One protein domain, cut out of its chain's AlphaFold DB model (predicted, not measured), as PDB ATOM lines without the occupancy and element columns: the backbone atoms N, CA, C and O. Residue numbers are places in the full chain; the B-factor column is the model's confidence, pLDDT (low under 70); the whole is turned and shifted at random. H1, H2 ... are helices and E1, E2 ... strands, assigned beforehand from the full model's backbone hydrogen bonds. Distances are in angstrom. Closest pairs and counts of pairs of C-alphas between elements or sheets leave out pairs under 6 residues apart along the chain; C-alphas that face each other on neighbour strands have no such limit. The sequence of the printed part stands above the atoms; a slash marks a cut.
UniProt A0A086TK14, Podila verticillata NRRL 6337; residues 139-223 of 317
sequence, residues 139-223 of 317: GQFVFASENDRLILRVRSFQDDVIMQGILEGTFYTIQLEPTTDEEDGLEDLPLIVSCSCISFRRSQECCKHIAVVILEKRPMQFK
ATOM      1  N   GLY A 139     163.988 181.685 220.710       76.94
ATOM      2  CA  GLY A 139     164.063 180.755 221.835       76.94
ATOM      3  C   GLY A 139     165.191 181.076 222.824       76.94
ATOM      4  O   GLY A 139     166.088 181.877 222.557       76.94
ATOM      5  N   GLN A 140     165.165 180.409 223.980       81.62
ATOM      6  CA  GLN A 140     166.267 180.451 224.950       81.62
ATOM      7  C   GLN A 140     167.399 179.513 224.508       81.62
ATOM      8  O   GLN A 140     167.157 178.528 223.809       81.62
ATOM      9  N   PHE A 141     168.642 179.805 224.896       81.88
ATOM     10  CA  PHE A 141     169.774 178.896 224.660       81.88
ATOM     11  C   PHE A 141     170.058 178.001 225.868       81.88
ATOM     12  O   PHE A 141     170.736 176.977 225.731       81.88
ATOM     13  N   VAL A 142     169.545 178.393 227.036       85.50
ATOM     14  CA  VAL A 142     169.746 177.735 228.326       85.50
ATOM     15  C   VAL A 142     168.404 177.321 228.913       85.50
ATOM     16  O   VAL A 142     167.558 178.166 229.204       85.50
ATOM     17  N   PHE A 143     168.254 176.027 229.156       85.50
ATOM     18  CA  PHE A 143     167.063 175.406 229.720       85.50
ATOM     19  C   PHE A 143     167.394 174.862 231.111       85.50
ATOM     20  O   PHE A 143     168.449 174.255 231.296       85.50
ATOM     21  N   ALA A 144     166.521 175.077 232.092       82.88
ATOM     22  CA  ALA A 144     166.626 174.374 233.369       82.88
ATOM     23  C   ALA A 144     166.151 172.926 233.187       82.88
ATOM     24  O   ALA A 144     165.224 172.679 232.414       82.88
ATOM     25  N   SER A 145     166.794 171.970 233.854       80.44
ATOM     26  CA  SER A 145     166.294 170.597 233.899       80.44
ATOM     27  C   SER A 145     165.017 170.541 234.741       80.44
ATOM     28  O   SER A 145     164.964 171.117 235.824       80.44
ATOM     29  N   GLU A 146     163.994 169.834 234.259       75.56
ATOM     30  CA  GLU A 146     162.717 169.663 234.974       75.56
ATOM     31  C   GLU A 146     162.897 168.908 236.297       75.56
ATOM     32  O   GLU A 146     162.190 169.171 237.267       75.56
ATOM     33  N   ASN A 147     163.892 168.020 236.349       72.00
ATOM     34  CA  ASN A 147     164.133 167.137 237.489       72.00
ATOM     35  C   ASN A 147     165.133 167.706 238.503       72.00
ATOM     36  O   ASN A 147     165.210 167.199 239.617       72.00
ATOM     37  N   ASP A 148     165.929 168.710 238.121       76.62
ATOM     38  CA  ASP A 148     167.003 169.221 238.974       76.62
ATOM     39  C   ASP A 148     167.353 170.677 238.637       76.62
ATOM     40  O   ASP A 148     167.885 170.985 237.567       76.62
ATOM     41  N   ARG A 149     167.089 171.587 239.582       74.62
ATOM     42  CA  ARG A 149     167.393 173.020 239.433       74.62
ATOM     43  C   ARG A 149     168.897 173.301 239.368       74.62
ATOM     44  O   ARG A 149     169.282 174.364 238.887       74.62
ATOM     45  N   LEU A 150     169.734 172.357 239.801       82.31
ATOM     46  CA  LEU A 150     171.191 172.449 239.751       82.31
ATOM     47  C   LEU A 150     171.774 171.957 238.419       82.31
ATOM     48  O   LEU A 150     172.990 171.979 238.228       82.31
ATOM     49  N   ILE A 151     170.935 171.548 237.463       85.75
ATOM     50  CA  ILE A 151     171.380 171.117 236.138       85.75
ATOM     51  C   ILE A 151     170.770 172.014 235.062       85.75
ATOM     52  O   ILE A 151     169.556 172.080 234.869       85.75
ATOM     53  N   LEU A 152     171.641 172.657 234.287       88.38
ATOM     54  CA  LEU A 152     171.268 173.421 233.099       88.38
ATOM     55  C   LEU A 152     171.578 172.627 231.833       88.38
ATOM     56  O   LEU A 152     172.617 171.978 231.725       88.38
ATOM     57  N   ARG A 153     170.708 172.719 230.831       88.81
ATOM     58  CA  ARG A 153     170.923 172.194 229.480       88.81
ATOM     59  C   ARG A 153     171.172 173.353 228.526       88.81
ATOM     60  O   ARG A 153     170.370 174.276 228.437       88.81
ATOM     61  N   VAL A 154     172.279 173.297 227.796       87.50
ATOM     62  CA  VAL A 154     172.674 174.314 226.814       87.50
ATOM     63  C   VAL A 154     172.732 173.688 225.436       87.50
ATOM     64  O   VAL A 154     173.307 172.613 225.270       87.50
ATOM     65  N   ARG A 155     172.153 174.360 224.445       84.12
ATOM     66  CA  ARG A 155     172.207 173.902 223.054       84.12
ATOM     67  C   ARG A 155     173.635 173.969 222.494       84.12
ATOM     68  O   ARG A 155     174.417 174.860 222.833       84.12
ATOM     69  N   SER A 156     173.976 173.007 221.645       81.06
ATOM     70  CA  SER A 156     175.232 172.968 220.905       81.06
ATOM     71  C   SER A 156     175.371 174.142 219.939       81.06
ATOM     72  O   SER A 156     174.409 174.766 219.509       81.06
ATOM     73  N   PHE A 157     176.621 174.432 219.594       75.75
ATOM     74  CA  PHE A 157     177.000 175.493 218.664       75.75
ATOM     75  C   PHE A 157     177.080 175.033 217.211       75.75
ATOM     76  O   PHE A 157     177.298 175.867 216.332       75.75
ATOM     77  N   GLN A 158     177.033 173.722 216.969       68.12
ATOM     78  CA  GLN A 158     176.981 173.192 215.612       68.12
ATOM     79  C   GLN A 158     175.597 173.501 215.053       68.12
ATOM     80  O   GLN A 158     174.618 173.335 215.771       68.12
ATOM     81  N   ASP A 159     175.540 174.030 213.826       54.97
ATOM     82  CA  ASP A 159     174.278 174.327 213.156       54.97
ATOM     83  C   ASP A 159     173.414 173.059 213.190       54.97
ATOM     84  O   ASP A 159     173.755 172.053 212.566       54.97
ATOM     85  N   ASP A 160     172.335 173.099 213.974       48.66
ATOM     86  CA  ASP A 160     171.314 172.065 213.952       48.66
ATOM     87  C   ASP A 160     170.830 171.992 212.502       48.66
ATOM     88  O   ASP A 160     170.267 172.953 211.968       48.66
ATOM     89  N   VAL A 161     171.106 170.873 211.835       45.44
ATOM     90  CA  VAL A 161     170.459 170.551 210.570       45.44
ATOM     91  C   VAL A 161     168.971 170.527 210.897       45.44
ATOM     92  O   VAL A 161     168.498 169.627 211.585       45.44
ATOM     93  N   ILE A 162     168.246 171.556 210.456       46.12
ATOM     94  CA  ILE A 162     166.790 171.632 210.557       46.12
ATOM     95  C   ILE A 162     166.235 170.557 209.618       46.12
ATOM     96  O   ILE A 162     165.865 170.830 208.480       46.12
ATOM     97  N   MET A 163     166.223 169.306 210.068       38.22
ATOM     98  CA  MET A 163     165.452 168.249 209.434       38.22
ATOM     99  C   MET A 163     164.045 168.322 210.022       38.22
ATOM    100  O   MET A 163     163.796 167.908 211.148       38.22
ATOM    101  N   GLN A 164     163.135 168.912 209.248       38.50
ATOM    102  CA  GLN A 164     161.695 168.639 209.322       38.50
ATOM    103  C   GLN A 164     161.048 168.776 210.716       38.50
ATOM    104  O   GLN A 164     160.365 167.876 211.192       38.50
ATOM    105  N   GLY A 165     161.199 169.938 211.355       43.59
ATOM    106  CA  GLY A 165     160.288 170.354 212.433       43.59
ATOM    107  C   GLY A 165     160.468 169.672 213.794       43.59
ATOM    108  O   GLY A 165     159.690 169.961 214.699       43.59
ATOM    109  N   ILE A 166     161.502 168.846 213.982       45.06
ATOM    110  CA  ILE A 166     161.863 168.282 215.289       45.06
ATOM    111  C   ILE A 166     163.217 168.868 215.713       45.06
ATOM    112  O   ILE A 166     164.249 168.636 215.090       45.06
ATOM    113  N   LEU A 167     163.203 169.681 216.771       49.34
ATOM    114  CA  LEU A 167     164.370 170.340 217.373       49.34
ATOM    115  C   LEU A 167     165.216 169.350 218.197       49.34
ATOM    116  O   LEU A 167     165.484 169.600 219.372       49.34
ATOM    117  N   GLU A 168     165.677 168.247 217.613       53.16
ATOM    118  CA  GLU A 168     166.687 167.399 218.263       53.16
ATOM    119  C   GLU A 168     168.090 167.978 218.046       53.16
ATOM    120  O   GLU A 168     168.963 167.408 217.399       53.16
ATOM    121  N   GLY A 169     168.298 169.175 218.596       62.75
ATOM    122  CA  GLY A 169     169.634 169.739 218.728       62.75
ATOM    123  C   GLY A 169     170.440 168.953 219.758       62.75
ATOM    124  O   GLY A 169     169.901 168.414 220.727       62.75
ATOM    125  N   THR A 170     171.758 168.896 219.587       76.38
ATOM    126  CA  THR A 170     172.623 168.314 220.624       76.38
ATOM    127  C   THR A 170     172.653 169.246 221.837       76.38
ATOM    128  O   THR A 170     172.883 170.447 221.705       76.38
ATOM    129  N   PHE A 171     172.403 168.714 223.036       84.69
ATOM    130  CA  PHE A 171     172.427 169.485 224.282       84.69
ATOM    131  C   PHE A 171     173.589 169.048 225.171       84.69
ATOM    132  O   PHE A 171     173.894 167.862 225.280       84.69
ATOM    133  N   TYR A 172     174.193 170.011 225.859       88.06
ATOM    134  CA  TYR A 172     175.203 169.784 226.881       88.06
ATOM    135  C   TYR A 172     174.648 170.154 228.248       88.06
ATOM    136  O   TYR A 172     174.089 171.232 228.432       88.06
ATOM    137  N   THR A 173     174.830 169.266 229.216       89.62
ATOM    138  CA  THR A 173     174.528 169.530 230.622       89.62
ATOM    139  C   THR A 173     175.644 170.337 231.286       89.62
ATOM    140  O   THR A 173     176.832 170.127 231.002       89.62
ATOM    141  N   ILE A 174     175.249 171.263 232.150       89.75
ATOM    142  CA  ILE A 174     176.093 172.075 233.023       89.75
ATOM    143  C   ILE A 174     175.601 171.871 234.451       89.75
ATOM    144  O   ILE A 174     174.406 172.004 234.702       89.75
ATOM    145  N   GLN A 175     176.520 171.540 235.353       88.62
ATOM    146  CA  GLN A 175     176.224 171.339 236.769       88.62
ATOM    147  C   GLN A 175     176.525 172.613 237.553       88.62
ATOM    148  O   GLN A 175     177.568 173.245 237.343       88.62
ATOM    149  N   LEU A 176     175.599 172.960 238.438       87.56
ATOM    150  CA  LEU A 176     175.682 174.062 239.379       87.56
ATOM    151  C   LEU A 176     175.851 173.518 240.798       87.56
ATOM    152  O   LEU A 176     175.355 172.441 241.118       87.56
ATOM    153  N   GLU A 177     176.505 174.291 241.647       84.06
ATOM    154  CA  GLU A 177     176.604 174.058 243.085       84.06
ATOM    155  C   GLU A 177     176.004 175.269 243.809       84.06
ATOM    156  O   GLU A 177     176.254 176.409 243.391       84.06
ATOM    157  N   PRO A 178     175.154 175.057 244.828       77.12
ATOM    158  CA  PRO A 178     174.668 176.150 245.658       77.12
ATOM    159  C   PRO A 178     175.842 176.762 246.430       77.12
ATOM    160  O   PRO A 178     176.693 176.043 246.948       77.12
ATOM    161  N   THR A 179     175.897 178.088 246.503       70.88
ATOM    162  CA  THR A 179     176.779 178.781 247.447       70.88
ATOM    163  C   THR A 179     176.184 178.625 248.840       70.88
ATOM    164  O   THR A 179     175.007 178.906 249.027       70.88
ATOM    165  N   THR A 180     176.958 178.108 249.792       60.66
ATOM    166  CA  THR A 180     176.507 177.839 251.171       60.66
ATOM    167  C   THR A 180     176.964 178.908 252.166       60.66
ATOM    168  O   THR A 180     176.935 178.668 253.369       60.66
ATOM    169  N   ASP A 181     177.426 180.061 251.687       55.31
ATOM    170  CA  ASP A 181     178.079 181.055 252.533       55.31
ATOM    171  C   ASP A 181     177.039 182.071 253.035       55.31
ATOM    172  O   ASP A 181     176.789 183.098 252.409       55.31
ATOM    173  N   GLU A 182     176.419 181.764 254.179       52.94
ATOM    174  CA  GLU A 182     175.411 182.601 254.857       52.94
ATOM    175  C   GLU A 182     175.980 183.903 255.476       52.94
ATOM    176  O   GLU A 182     175.227 184.670 256.076       52.94
ATOM    177  N   GLU A 183     177.284 184.186 255.367       53.34
ATOM    178  CA  GLU A 183     177.928 185.214 256.206       53.34
ATOM    179  C   GLU A 183     177.825 186.669 255.705       53.34
ATOM    180  O   GLU A 183     177.920 187.570 256.534       53.34
ATOM    181  N   ASP A 184     177.540 186.950 254.424       48.31
ATOM    182  CA  ASP A 184     177.740 188.317 253.885       48.31
ATOM    183  C   ASP A 184     176.532 188.988 253.202       48.31
ATOM    184  O   ASP A 184     176.682 190.020 252.546       48.31
ATOM    185  N   GLY A 185     175.311 188.453 253.335       50.41
ATOM    186  CA  GLY A 185     174.094 189.109 252.812       50.41
ATOM    187  C   GLY A 185     174.099 189.387 251.295       50.41
ATOM    188  O   GLY A 185     173.266 190.147 250.796       50.41
ATOM    189  N   LEU A 186     175.040 188.787 250.562       51.59
ATOM    190  CA  LEU A 186     175.200 188.881 249.120       51.59
ATOM    191  C   LEU A 186     174.467 187.686 248.507       51.59
ATOM    192  O   LEU A 186     174.823 186.553 248.802       51.59
ATOM    193  N   GLU A 187     173.428 187.948 247.706       55.22
ATOM    194  CA  GLU A 187     172.529 186.930 247.132       55.22
ATOM    195  C   GLU A 187     173.262 185.646 246.698       55.22
ATOM    196  O   GLU A 187     174.258 185.718 245.978       55.22
ATOM    197  N   ASP A 188     172.735 184.482 247.094       62.53
ATOM    198  CA  ASP A 188     173.255 183.148 246.765       62.53
ATOM    199  C   ASP A 188     173.327 182.917 245.248       62.53
ATOM    200  O   ASP A 188     172.361 182.493 244.601       62.53
ATOM    201  N   LEU A 189     174.477 183.213 244.640       68.19
ATOM    202  CA  LEU A 189     174.664 183.023 243.207       68.19
ATOM    203  C   LEU A 189     175.149 181.604 242.921       68.19
ATOM    204  O   LEU A 189     176.280 181.267 243.276       68.19
ATOM    205  N   PRO A 190     174.376 180.785 242.184       74.12
ATOM    206  CA  PRO A 190     174.769 179.419 241.900       74.12
ATOM    207  C   PRO A 190     176.078 179.387 241.112       74.12
ATOM    208  O   PRO A 190     176.284 180.106 240.122       74.12
ATOM    209  N   LEU A 191     176.967 178.515 241.565       83.50
ATOM    210  CA  LEU A 191     178.312 178.388 241.055       83.50
ATOM    211  C   LEU A 191     178.359 177.338 239.949       83.50
ATOM    212  O   LEU A 191     177.971 176.193 240.146       83.50
ATOM    213  N   ILE A 192     178.865 177.699 238.772       85.31
ATOM    214  CA  ILE A 192     179.038 176.742 237.676       85.31
ATOM    215  C   ILE A 192     180.267 175.874 237.955       85.31
ATOM    216  O   ILE A 192     181.392 176.382 237.926       85.31
ATOM    217  N   VAL A 193     180.052 174.571 238.141       85.75
ATOM    218  CA  VAL A 193     181.106 173.602 238.482       85.75
ATOM    219  C   VAL A 193     181.640 172.889 237.250       85.75
ATOM    220  O   VAL A 193     182.851 172.755 237.072       85.75
ATOM    221  N   SER A 194     180.750 172.410 236.374       90.12
ATOM    222  CA  SER A 194     181.166 171.533 235.278       90.12
ATOM    223  C   SER A 194     180.322 171.675 234.015       90.12
ATOM    224  O   SER A 194     179.183 172.141 234.037       90.12
ATOM    225  N   CYS A 195     180.890 171.255 232.882       91.31
ATOM    226  CA  CYS A 195     180.172 171.100 231.622       91.31
ATOM    227  C   CYS A 195     180.508 169.749 230.978       91.31
ATOM    228  O   CYS A 195     181.672 169.359 230.879       91.31
ATOM    229  N   SER A 196     179.495 169.057 230.459       90.69
ATOM    230  CA  SER A 196     179.633 167.748 229.795       90.69
ATOM    231  C   SER A 196     180.383 167.782 228.452       90.69
ATOM    232  O   SER A 196     180.736 166.728 227.901       90.69
ATOM    233  N   CYS A 197     180.666 168.964 227.895       88.31
ATOM    234  CA  CYS A 197     181.327 169.067 226.598       88.31
ATOM    235  C   CYS A 197     182.798 168.619 226.643       88.31
ATOM    236  O   CYS A 197     183.500 168.748 227.649       88.31
ATOM    237  N   ILE A 198     183.296 168.114 225.510       86.69
ATOM    238  CA  ILE A 198     184.670 167.595 225.388       86.69
ATOM    239  C   ILE A 198     185.706 168.689 225.691       86.69
ATOM    240  O   ILE A 198     186.729 168.421 226.318       86.69
ATOM    241  N   SER A 199     185.439 169.932 225.277       84.56
ATOM    242  CA  SER A 199     186.341 171.061 225.531       84.56
ATOM    243  C   SER A 199     186.529 171.327 227.023       84.56
ATOM    244  O   SER A 199     187.658 171.565 227.446       84.56
ATOM    245  N   PHE A 200     185.454 171.254 227.815       87.38
ATOM    246  CA  PHE A 200     185.540 171.410 229.264       87.38
ATOM    247  C   PHE A 200     186.271 170.226 229.891       87.38
ATOM    248  O   PHE A 200     187.256 170.437 230.586       87.38
ATOM    249  N   ARG A 201     185.893 168.986 229.546       85.62
ATOM    250  CA  ARG A 201     186.559 167.775 230.067       85.62
ATOM    251  C   ARG A 201     188.078 167.787 229.881       85.62
ATOM    252  O   ARG A 201     188.795 167.336 230.765       85.62
ATOM    253  N   ARG A 202     188.569 168.324 228.758       84.62
ATOM    254  CA  ARG A 202     190.009 168.409 228.460       84.62
ATOM    255  C   ARG A 202     190.737 169.552 229.163       84.62
ATOM    256  O   ARG A 202     191.917 169.408 229.448       84.62
ATOM    257  N   SER A 203     190.085 170.698 229.353       84.12
ATOM    258  CA  SER A 203     190.763 171.921 229.814       84.12
ATOM    259  C   SER A 203     190.459 172.287 231.262       84.12
ATOM    260  O   SER A 203     191.260 172.980 231.882       84.12
ATOM    261  N   GLN A 204     189.307 171.857 231.787       86.38
ATOM    262  CA  GLN A 204     188.721 172.348 233.041       86.38
ATOM    263  C   GLN A 204     188.672 173.894 233.078       86.38
ATOM    264  O   GLN A 204     188.786 174.528 234.126       86.38
ATOM    265  N   GLU A 205     188.552 174.517 231.898       85.62
ATOM    266  CA  GLU A 205     188.469 175.963 231.679       85.62
ATOM    267  C   GLU A 205     187.091 176.334 231.101       85.62
ATOM    268  O   GLU A 205     186.345 175.490 230.598       85.62
ATOM    269  N   CYS A 206     186.757 177.629 231.137       85.44
ATOM    270  CA  CYS A 206     185.501 178.158 230.606       85.44
ATOM    271  C   CYS A 206     185.320 177.788 229.122       85.44
ATOM    272  O   CYS A 206     186.044 178.267 228.245       85.44
ATOM    273  N   CYS A 207     184.335 176.935 228.837       90.25
ATOM    274  CA  CYS A 207     183.970 176.535 227.484       90.25
ATOM    275  C   CYS A 207     182.891 177.466 226.902       90.25
ATOM    276  O   CYS A 207     182.303 178.292 227.602       90.25
ATOM    277  N   LYS A 208     182.577 177.316 225.608       89.25
ATOM    278  CA  LYS A 208     181.540 178.133 224.955       89.25
ATOM    279  C   LYS A 208     180.160 177.995 225.620       89.25
ATOM    280  O   LYS A 208     179.447 178.986 225.711       89.25
ATOM    281  N   HIS A 209     179.801 176.803 226.104       90.00
ATOM    282  CA  HIS A 209     178.506 176.563 226.757       90.00
ATOM    283  C   HIS A 209     178.405 177.291 228.101       90.00
ATOM    284  O   HIS A 209     177.420 177.977 228.350       90.00
ATOM    285  N   ILE A 210     179.460 177.231 228.923       89.19
ATOM    286  CA  ILE A 210     179.549 177.996 230.177       89.19
ATOM    287  C   ILE A 210     179.450 179.497 229.884       89.19
ATOM    288  O   ILE A 210     178.729 180.225 230.561       89.19
ATOM    289  N   ALA A 211     180.114 179.968 228.827       88.25
ATOM    290  CA  ALA A 211     180.032 181.366 228.425       88.25
ATOM    291  C   ALA A 211     178.612 181.802 228.007       88.25
ATOM    292  O   ALA A 211     178.244 182.939 228.287       88.25
ATOM    293  N   VAL A 212     177.810 180.929 227.382       88.62
ATOM    294  CA  VAL A 212     176.391 181.207 227.068       88.62
ATOM    295  C   VAL A 212     175.568 181.338 228.340       88.62
ATOM    296  O   VAL A 212     174.826 182.306 228.475       88.62
ATOM    297  N   VAL A 213     175.751 180.428 229.298       88.06
ATOM    298  CA  VAL A 213     175.052 180.486 230.591       88.06
ATOM    299  C   VAL A 213     175.331 181.793 231.324       88.06
ATOM    300  O   VAL A 213     174.392 182.492 231.698       88.06
ATOM    301  N   ILE A 214     176.603 182.189 231.429       85.31
ATOM    302  CA  ILE A 214     177.010 183.458 232.060       85.31
ATOM    303  C   ILE A 214     176.394 184.679 231.349       85.31
ATOM    304  O   ILE A 214     176.191 185.729 231.960       85.31
ATOM    305  N   LEU A 215     176.136 184.586 230.042       84.00
ATOM    306  CA  LEU A 215     175.533 185.673 229.273       84.00
ATOM    307  C   LEU A 215     174.006 185.735 229.420       84.00
ATOM    308  O   LEU A 215     173.483 186.846 229.439       84.00
ATOM    309  N   GLU A 216     173.312 184.597 229.517       82.56
ATOM    310  CA  GLU A 216     171.840 184.547 229.543       82.56
ATOM    311  C   GLU A 216     171.222 184.549 230.948       82.56
ATOM    312  O   GLU A 216     170.128 185.081 231.109       82.56
ATOM    313  N   LYS A 217     171.878 183.972 231.963       76.12
ATOM    314  CA  LYS A 217     171.278 183.731 233.293       76.12
ATOM    315  C   LYS A 217     171.933 184.543 234.422       76.12
ATOM    316  O   LYS A 217     172.033 184.065 235.541       76.12
ATOM    317  N   ARG A 218     172.425 185.753 234.127       67.00
ATOM    318  CA  ARG A 218     173.117 186.608 235.114       67.00
ATOM    319  C   ARG A 218     172.291 186.823 236.402       67.00
ATOM    320  O   ARG A 218     171.091 187.043 236.264       67.00
ATOM    321  N   PRO A 219     172.943 186.900 237.580       60.09
ATOM    322  CA  PRO A 219     174.386 186.749 237.810       60.09
ATOM    323  C   PRO A 219     174.776 185.269 238.015       60.09
ATOM    324  O   PRO A 219     174.129 184.551 238.759       60.09
ATOM    325  N   MET A 220     175.839 184.789 237.360       71.56
ATOM    326  CA  MET A 220     176.408 183.457 237.631       71.56
ATOM    327  C   MET A 220     177.927 183.536 237.663       71.56
ATOM    328  O   MET A 220     178.540 184.204 236.819       71.56
ATOM    329  N   GLN A 221     178.527 182.826 238.615       68.69
ATOM    330  CA  GLN A 221     179.972 182.748 238.781       68.69
ATOM    331  C   GLN A 221     180.495 181.395 238.287       68.69
ATOM    332  O   GLN A 221     179.833 180.368 238.402       68.69
ATOM    333  N   PHE A 222     181.691 181.391 237.695       73.38
ATOM    334  CA  PHE A 222     182.378 180.165 237.283       73.38
ATOM    335  C   PHE A 222     183.609 179.980 238.164       73.38
ATOM    336  O   PHE A 222     184.562 180.757 238.047       73.38
ATOM    337  N   LYS A 223     183.592 178.953 239.017       71.81
ATOM    338  CA  LYS A 223     184.751 178.555 239.816       71.81
ATOM    339  C   LYS A 223     185.502 177.505 239.030       71.81
ATOM    340  O   LYS A 223     184.936 176.541 238.520       71.81
TER     341      LYS A 223
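What this domain is: This is residues 139 to 223 of the 317 residues of a protein of Podila verticillata NRRL 6337 (UniProt A0A086TK14). A twisted four-stranded sheet has H2 packed across one face, and loop residues 162 to 167 and 181 to 186 stick out at opposite ends. The 85 printed residues run E1, E2, E3, E4, H1, H2, under half of them in these elements, class mixed; the sheet, E1-E2-E3-E4, is an antiparallel meander, each strand neighbouring the one before. It is only just compact, close to loose: radius of gyration of the C-alphas 14.3 A, spans 52 by 28 by 22 A.

How they stand to each other: Look at E1, residues 142 to 144, and E2, 151 to 155, a hairpin: N 143 and O 153 are 2.8 A apart. E3, 171 to 177, forms hairpins with E2, N 152 to O 174 2.9 A, and E4, 191 to 195, N 177 to O 191 2.8 A. H1, 198 to 203, is only just not on the sheet, with 4 pairs of C-alphas within 10 A. H2, 208 to 216, is on it, height 8.5 A, across the strands; its closest C-alphas to E2 are His 209 and Val 154, 6.3 A. In H1 and H2 every O i to N i+4 pair is within hydrogen-bond range.

Where its parts are: Find C-alpha 142 at (169.746, 177.735, 228.326), where E1 begins; E3 spans 19.8 A, and H2, 12.5 A, ends at C-alpha 216, (171.840, 184.547, 229.543).

The domain as a whole: The printed part has no cut; links E2 to E3 and E3 to E4 are long. Find pLDDT under 70 at residues 158 to 169, 180 to 189, 218 to 219 and 221.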